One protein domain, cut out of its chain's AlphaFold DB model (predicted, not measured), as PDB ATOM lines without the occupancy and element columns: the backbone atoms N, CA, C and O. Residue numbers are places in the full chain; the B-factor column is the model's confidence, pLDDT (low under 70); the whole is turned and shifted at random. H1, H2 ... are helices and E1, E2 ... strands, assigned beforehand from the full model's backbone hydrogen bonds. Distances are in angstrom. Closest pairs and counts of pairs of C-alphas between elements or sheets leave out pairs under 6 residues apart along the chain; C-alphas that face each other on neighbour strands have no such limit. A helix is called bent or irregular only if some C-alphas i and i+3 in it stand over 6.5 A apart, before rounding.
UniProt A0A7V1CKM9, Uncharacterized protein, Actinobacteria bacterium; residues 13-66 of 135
ATOM      1  N   ALA A  13      -5.006 -24.989  28.719       96.62
ATOM      2  CA  ALA A  13      -6.066 -25.030  29.728       96.62
ATOM      3  C   ALA A  13      -5.622 -24.508  31.108       96.62
ATOM      4  O   ALA A  13      -6.451 -23.985  31.848       96.62
ATOM      5  N   ASP A  14      -4.328 -24.607  31.427       97.31
ATOM      6  CA  ASP A  14      -3.766 -24.198  32.721       97.31
ATOM      7  C   ASP A  14      -3.237 -22.755  32.701       97.31
ATOM      8  O   ASP A  14      -2.817 -22.221  33.728       97.31
ATOM      9  N   TYR A  15      -3.213 -22.106  31.532       96.00
ATOM     10  CA  TYR A  15      -2.560 -20.809  31.359       96.00
ATOM     11  C   TYR A  15      -3.119 -19.733  32.296       96.00
ATOM     12  O   TYR A  15      -2.347 -19.085  33.001       96.00
ATOM     13  N   GLU A  16      -4.443 -19.556  32.346       97.12
ATOM     14  CA  GLU A  16      -5.042 -18.512  33.188       97.12
ATOM     15  C   GLU A  16      -4.918 -18.820  34.683       97.12
ATOM     16  O   GLU A  16      -4.671 -17.903  35.461       97.12
ATOM     17  N   SER A  17      -5.008 -20.088  35.107       98.00
ATOM     18  CA  SER A  17      -4.834 -20.433  36.523       98.00
ATOM     19  C   SER A  17      -3.403 -20.190  36.995       98.00
ATOM     20  O   SER A  17      -3.210 -19.572  38.037       98.00
ATOM     21  N   VAL A  18      -2.404 -20.595  36.203       97.50
ATOM     22  CA  VAL A  18      -0.985 -20.346  36.510       97.50
ATOM     23  C   VAL A  18      -0.687 -18.848  36.512       97.50
ATOM     24  O   VAL A  18       0.077 -18.354  37.336       97.50
ATOM     25  N   ARG A  19      -1.296 -18.098  35.591       97.25
ATOM     26  CA  ARG A  19      -1.133 -16.646  35.508       97.25
ATOM     27  C   ARG A  19      -1.685 -15.932  36.744       97.25
ATOM     28  O   ARG A  19      -1.038 -15.001  37.217       97.25
ATOM     29  N   GLU A  20      -2.842 -16.344  37.259       98.25
ATOM     30  CA  GLU A  20      -3.393 -15.786  38.505       98.25
ATOM     31  C   GLU A  20      -2.581 -16.202  39.733       98.25
ATOM     32  O   GLU A  20      -2.270 -15.350  40.559       98.25
ATOM     33  N   GLU A  21      -2.158 -17.465  39.819       98.25
ATOM     34  CA  GLU A  21      -1.288 -17.946  40.901       98.25
ATOM     35  C   GLU A  21      -0.002 -17.110  40.990       98.25
ATOM     36  O   GLU A  21       0.302 -16.542  42.038       98.25
ATOM     37  N   LEU A  22       0.704 -16.934  39.867       97.81
ATOM     38  CA  LEU A  22       1.912 -16.106  39.812       97.81
ATOM     39  C   LEU A  22       1.632 -14.647  40.173       97.81
ATOM     40  O   LEU A  22       2.439 -14.005  40.844       97.81
ATOM     41  N   ARG A  23       0.504 -14.098  39.717       98.25
ATOM     42  CA  ARG A  23       0.102 -12.727  40.035       98.25
ATOM     43  C   ARG A  23      -0.082 -12.545  41.539       98.25
ATOM     44  O   ARG A  23       0.449 -11.578  42.089       98.25
ATOM     45  N   ASP A  24      -0.782 -13.466  42.189       97.81
ATOM     46  CA  ASP A  24      -1.040 -13.428  43.626       97.81
ATOM     47  C   ASP A  24       0.248 -13.624  44.439       97.81
ATOM     48  O   ASP A  24       0.501 -12.862  45.373       97.81
ATOM     49  N   GLU A  25       1.110 -14.569  44.054       97.12
ATOM     50  CA  GLU A  25       2.403 -14.788  44.717       97.12
ATOM     51  C   GLU A  25       3.330 -13.572  44.611       97.12
ATOM     52  O   GLU A  25       3.943 -13.165  45.601       97.12
ATOM     53  N   ILE A  26       3.411 -12.948  43.430       96.12
ATOM     54  CA  ILE A  26       4.220 -11.739  43.222       96.12
ATOM     55  C   ILE A  26       3.670 -10.578  44.060       96.12
ATOM     56  O   ILE A  26       4.444  -9.857  44.692       96.12
ATOM     57  N   LEU A  27       2.346 -10.394  44.103       95.62
ATOM     58  CA  LEU A  27       1.709  -9.361  44.931       95.62
ATOM     59  C   LEU A  27       1.902  -9.599  46.435       95.62
ATOM     60  O   LEU A  27       1.901  -8.638  47.205       95.62
ATOM     61  N   ALA A  28       2.072 -10.855  46.850       93.88
ATOM     62  CA  ALA A  28       2.296 -11.239  48.238       93.88
ATOM     63  C   ALA A  28       3.753 -11.071  48.706       93.88
ATOM     64  O   ALA A  28       4.028 -11.261  49.894       93.88
ATOM     65  N   LEU A  29       4.692 -10.706  47.819       91.69
ATOM     66  CA  LEU A  29       6.081 -10.453  48.202       91.69
ATOM     67  C   LEU A  29       6.154  -9.363  49.279       91.69
ATOM     68  O   LEU A  29       5.748  -8.217  49.068       91.69
ATOM     69  N   ALA A  30       6.731  -9.730  50.422       88.44
ATOM     70  CA  ALA A  30       6.908  -8.861  51.577       88.44
ATOM     71  C   ALA A  30       8.392  -8.597  51.851       88.44
ATOM     72  O   ALA A  30       9.241  -9.481  51.694       88.44
ATOM     73  N   TYR A  31       8.698  -7.371  52.273       88.56
ATOM     74  CA  TYR A  31      10.053  -6.994  52.652       88.56
ATOM     75  C   TYR A  31      10.409  -7.625  54.018       88.56
ATOM     76  O   TYR A  31       9.554  -7.692  54.906       88.56
ATOM     77  N   PRO A  32      11.638  -8.147  54.212       85.56
ATOM     78  CA  PRO A  32      11.955  -9.038  55.333       85.56
ATOM     79  C   PRO A  32      12.070  -8.339  56.697       85.56
ATOM     80  O   PRO A  32      12.303  -9.007  57.704       85.56
ATOM     81  N   ASP A  33      11.921  -7.015  56.765       83.25
ATOM     82  CA  ASP A  33      12.016  -6.238  58.006       83.25
ATOM     83  C   ASP A  33      10.712  -6.197  58.828       83.25
ATOM     84  O   ASP A  33      10.687  -5.616  59.911       83.25
ATOM     85  N   ASN A  34       9.643  -6.845  58.348       71.69
ATOM     86  CA  ASN A  34       8.302  -6.833  58.943       71.69
ATOM     87  C   ASN A  34       7.670  -5.433  59.056       71.69
ATOM     88  O   ASN A  34       6.747  -5.239  59.849       71.69
ATOM     89  N   SER A  35       8.119  -4.461  58.258       82.69
ATOM     90  CA  SER A  35       7.510  -3.124  58.171       82.69
ATOM     91  C   SER A  35       6.067  -3.152  57.653       82.69
ATOM     92  O   SER A  35       5.301  -2.220  57.900       82.69
ATOM     93  N   GLY A  36       5.692  -4.213  56.930       80.44
ATOM     94  CA  GLY A  36       4.433  -4.286  56.188       80.44
ATOM     95  C   GLY A  36       4.447  -3.460  54.898       80.44
ATOM     96  O   GLY A  36       3.395  -3.270  54.287       80.44
ATOM     97  N   GLU A  37       5.614  -2.962  54.481       83.25
ATOM     98  CA  GLU A  37       5.768  -2.221  53.237       83.25
ATOM     99  C   GLU A  37       5.519  -3.131  52.026       83.25
ATOM    100  O   GLU A  37       6.042  -4.247  51.927       83.25
ATOM    101  N   LYS A  38       4.686  -2.657  51.096       90.19
ATOM    102  CA  LYS A  38       4.440  -3.360  49.838       90.19
ATOM    103  C   LYS A  38       5.622  -3.138  48.909       90.19
ATOM    104  O   LYS A  38       5.909  -1.999  48.571       90.19
ATOM    105  N   ILE A  39       6.234  -4.219  48.434       93.06
ATOM    106  CA  ILE A  39       7.298  -4.155  47.420       93.06
ATOM    107  C   ILE A  39       6.697  -3.942  46.029       93.06
ATOM    108  O   ILE A  39       7.230  -3.197  45.208       93.06
ATOM    109  N   ILE A  40       5.576  -4.613  45.759       95.75
ATOM    110  CA  ILE A  40       4.881  -4.576  44.474       95.75
ATOM    111  C   ILE A  40       3.618  -3.736  44.618       95.75
ATOM    112  O   ILE A  40       2.776  -3.985  45.484       95.75
ATOM    113  N   LYS A  41       3.482  -2.729  43.757       94.50
ATOM    114  CA  LYS A  41       2.312  -1.854  43.711       94.50
ATOM    115  C   LYS A  41       1.184  -2.510  42.924       94.50
ATOM    116  O   LYS A  41       0.061  -2.588  43.421       94.50
ATOM    117  N   HIS A  42       1.501  -3.006  41.728       96.31
ATOM    118  CA  HIS A  42       0.559  -3.679  40.839       96.31
ATOM    119  C   HIS A  42       1.242  -4.794  40.042       96.31
ATOM    120  O   HIS A  42       2.429  -4.728  39.729       96.31
ATOM    121  N   VAL A  43       0.456  -5.803  39.674       98.06
ATOM    122  CA  VAL A  43       0.814  -6.797  38.663       98.06
ATOM    123  C   VAL A  43      -0.292  -6.761  37.621       98.06
ATOM    124  O   VAL A  43      -1.424  -7.162  37.902       98.06
ATOM    125  N   HIS A  44       0.045  -6.222  36.455       98.00
ATOM    126  CA  HIS A  44      -0.877  -5.977  35.355       98.00
ATOM    127  C   HIS A  44      -0.872  -7.153  34.389       98.00
ATOM    128  O   HIS A  44       0.187  -7.657  34.006       98.00
ATOM    129  N   LYS A  45      -2.050  -7.552  33.932       97.94
ATOM    130  CA  LYS A  45      -2.222  -8.395  32.754       97.94
ATOM    131  C   LYS A  45      -1.988  -7.559  31.491       97.94
ATOM    132  O   LYS A  45      -2.351  -6.386  31.441       97.94
ATOM    133  N   LYS A  46      -1.405  -8.147  30.436       96.62
ATOM    134  CA  LYS A  46      -1.134  -7.425  29.174       96.62
ATOM    135  C   LYS A  46      -2.357  -6.716  28.604       96.62
ATOM    136  O   LYS A  46      -2.224  -5.610  28.096       96.62
ATOM    137  N   GLU A  47      -3.530  -7.328  28.709       97.19
ATOM    138  CA  GLU A  47      -4.788  -6.824  28.164       97.19
ATOM    139  C   GLU A  47      -5.319  -5.605  28.937       97.19
ATOM    140  O   GLU A  47      -6.176  -4.887  28.430       97.19
ATOM    141  N   GLU A  48      -4.810  -5.351  30.148       97.00
ATOM    142  CA  GLU A  48      -5.193  -4.201  30.976       97.00
ATOM    143  C   GLU A  48      -4.437  -2.927  30.576       97.00
ATOM    144  O   GLU A  48      -4.969  -1.826  30.710       97.00
ATOM    145  N   ILE A  49      -3.196  -3.067  30.093       95.50
ATOM    146  CA  ILE A  49      -2.276  -1.934  29.883       95.50
ATOM    147  C   ILE A  49      -1.777  -1.782  28.443       95.50
ATOM    148  O   ILE A  49      -1.274  -0.719  28.078       95.50
ATOM    149  N   TYR A  50      -1.928  -2.809  27.607       95.50
ATOM    150  CA  TYR A  50      -1.532  -2.789  26.204       95.50
ATOM    151  C   TYR A  50      -2.724  -3.048  25.288       95.50
ATOM    152  O   TYR A  50      -3.683  -3.733  25.632       95.50
ATOM    153  N   ASN A  51      -2.643  -2.507  24.078       94.00
ATOM    154  CA  ASN A  51      -3.609  -2.726  23.011       94.00
ATOM    155  C   ASN A  51      -2.899  -2.669  21.650       94.00
ATOM    156  O   ASN A  51      -1.742  -2.256  21.556       94.00
ATOM    157  N   GLY A  52      -3.589  -3.113  20.600       93.56
ATOM    158  CA  GLY A  52      -3.080  -3.076  19.231       93.56
ATOM    159  C   GLY A  52      -2.514  -4.411  18.725       93.56
ATOM    160  O   GLY A  52      -2.595  -5.442  19.399       93.56
ATOM    161  N   PRO A  53      -1.941  -4.419  17.508       95.06
ATOM    162  CA  PRO A  53      -1.641  -5.640  16.751       95.06
ATOM    163  C   PRO A  53      -0.514  -6.496  17.346       95.06
ATOM    164  O   PRO A  53      -0.312  -7.634  16.927       95.06
ATOM    165  N   TYR A  54       0.233  -5.962  18.313       94.88
ATOM    166  CA  TYR A  54       1.354  -6.649  18.952       94.88
ATOM    167  C   TYR A  54       1.028  -7.182  20.350       94.88
ATOM    168  O   TYR A  54       1.940  -7.651  21.028       94.88
ATOM    169  N   LEU A  55      -0.241  -7.157  20.775       95.56
ATOM    170  CA  LEU A  55      -0.659  -7.627  22.101       95.56
ATOM    171  C   LEU A  55      -0.182  -9.060  22.398       95.56
ATOM    172  O   LEU A  55       0.291  -9.339  23.494       95.56
ATOM    173  N   GLU A  56      -0.187  -9.954  21.408       92.44
ATOM    174  CA  GLU A  56       0.299 -11.333  21.578       92.44
ATOM    175  C   GLU A  56       1.805 -11.452  21.860       92.44
ATOM    176  O   GLU A  56       2.278 -12.461  22.393       92.44
ATOM    177  N   LYS A  57       2.577 -10.411  21.534       93.31
ATOM    178  CA  LYS A  57       4.010 -10.333  21.839       93.31
ATOM    179  C   LYS A  57       4.292  -9.725  23.211       93.31
ATOM    180  O   LYS A  57       5.431  -9.807  23.664       93.31
ATOM    181  N   ALA A  58       3.300  -9.110  23.856       95.50
ATOM    182  CA  ALA A  58       3.477  -8.524  25.175       95.50
ATOM    183  C   ALA A  58       3.727  -9.614  26.244       95.50
ATOM    184  O   ALA A  58       3.272 -10.757  26.079       95.50
ATOM    185  N   PRO A  59       4.439  -9.279  27.338       95.31
ATOM    186  CA  PRO A  59       4.579 -10.164  28.492       95.31
ATOM    187  C   PRO A  59       3.217 -10.470  29.107       95.31
ATOM    188  O   PRO A  59       2.394  -9.574  29.220       95.31
ATOM    189  N   ASP A  60       2.983 -11.701  29.554       96.00
ATOM    190  CA  ASP A  60       1.681 -12.080  30.123       96.00
ATOM    191  C   ASP A  60       1.374 -11.337  31.436       96.00
ATOM    192  O   ASP A  60       0.213 -11.042  31.724       96.00
ATOM    193  N   LEU A  61       2.409 -10.984  32.202       97.62
ATOM    194  CA  LEU A  61       2.318 -10.148  33.395       97.62
ATOM    195  C   LEU A  61       3.392  -9.057  33.354       97.62
ATOM    196  O   LEU A  61       4.542  -9.320  32.994       97.62
ATOM    197  N   VAL A  62       3.025  -7.844  33.761       97.25
ATOM    198  CA  VAL A  62       3.939  -6.713  33.945       97.25
ATOM    199  C   VAL A  62       3.879  -6.263  35.394       97.25
ATOM    200  O   VAL A  62       2.815  -5.925  35.909       97.25
ATOM    201  N   VAL A  63       5.033  -6.266  36.052       96.56
ATOM    202  CA  VAL A  63       5.148  -5.967  37.480       96.56
ATOM    203  C   VAL A  63       5.564  -4.511  37.672       96.56
ATOM    204  O   VAL A  63       6.594  -4.080  37.155       96.56
ATOM    205  N   GLU A  64       4.772  -3.765  38.437       94.81
ATOM    206  CA  GLU A  64       5.042  -2.385  38.836       94.81
ATOM    207  C   GLU A  64       5.479  -2.359  40.305       94.81
ATOM    208  O   GLU A  64       4.718  -2.730  41.205       94.81
ATOM    209  N   ALA A  65       6.713  -1.921  40.550       93.12
ATOM    210  CA  ALA A  65       7.243  -1.760  41.897       93.12
ATOM    211  C   ALA A  65       6.524  -0.634  42.656       93.12
ATOM    212  O   ALA A  65       6.062   0.347  42.070       93.12
ATOM    213  N   ALA A  66       6.457  -0.759  43.977       92.06
ATOM    214  CA  ALA A  66       6.121   0.363  44.837       92.06
ATOM    215  C   ALA A  66       7.253   1.397  44.855       92.06
ATOM    216  O   ALA A  66       8.414   1.085  44.580       92.06
TER     217      ALA A  66
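AT A GLANCE: This is residues 13 to 66 of the 135 residues of an uncharacterized protein of Actinobacteria bacterium (UniProt A0A7V1CKM9). A helix, H1, runs side by side with a small ribbon of two antiparallel strands, E1 and E2, nearly along them but shifted lengthwise: residues 19 to 27 of H1 come near both strands, while its first residues reach past the ribbon. The link of residues 28 to 39 loops out at one end of the longest axis, and the short helix H2 with the link of residues 50 to 60 lies toward the other. The printed part has 54 residues, with two named helices and two named strands in the order H1, E1, H2, E2; the sheet has the order E1 - E2. The class is mixed, helices and strands. The whole is loose, with a radius of gyration of the C-alphas of 13.3 A, and its outline is flat, spanning 43 by 24 by 13 A.

HOW THE PARTS SIT: H1, residues 13 to 27, comes first, and E1, residues 40 to 45, follows after a long link. Their closest C-alphas are those of Leu 27 and Ile 40, 5.8 A apart. E1 runs on by a tight link into H2, residues 46 to 49. H1 and H2 are apart. A long link of 11 residues follows, and then E2, residues 61 to 65. E1 and E2 are antiparallel neighbours, with 160 degrees between their directions. C-alphas 43 and 63 face each other at 4.6 A. N 44 and O 62, at 2.8 A, and N 62 and O 44, at 2.9 A, are within hydrogen-bond range. The closest C-alphas of H1 and E2 are those of Arg 23 and Leu 61, 7.5 A apart; those of H2 and E2 are Lys 46 and Leu 61, 6.1 A apart. In H1, 10 of 11 O i to N i+4 pairs are within hydrogen-bond range; H2 is too short for such a pair, and its one O i to N i+3 pair is within range.

IN THESE COORDINATES: H1 begins at C-alpha 13, at (-6.066, -25.030, 29.728), and is 23.2 A long from first to last C-alpha. It is irregular: C-alphas 13 and 16 are 7.5 A apart. E1 begins at C-alpha 40, at (4.881, -4.576, 44.474), and is 14.2 A long. H2 measures 5.7 A. E2 is 12.9 A long and ends at C-alpha 65, at (7.243, -1.760, 41.897).

THE WHOLE: The two C-alphas farthest apart are those of Asp 33 and Pro 53, at 43.5 A. The C-alphas of Ala 13 and Ala 66, the first and last printed, are 32.0 A apart. The printed part has no cut. The links from H1 to E1 and from H2 to E2 are long. The C-alphas of residues 28 to 39 lie 11 to 23 A from the mean of the C-alphas. The mean pLDDT of the printed part of this model is 93.9, and no printed residue is under 70.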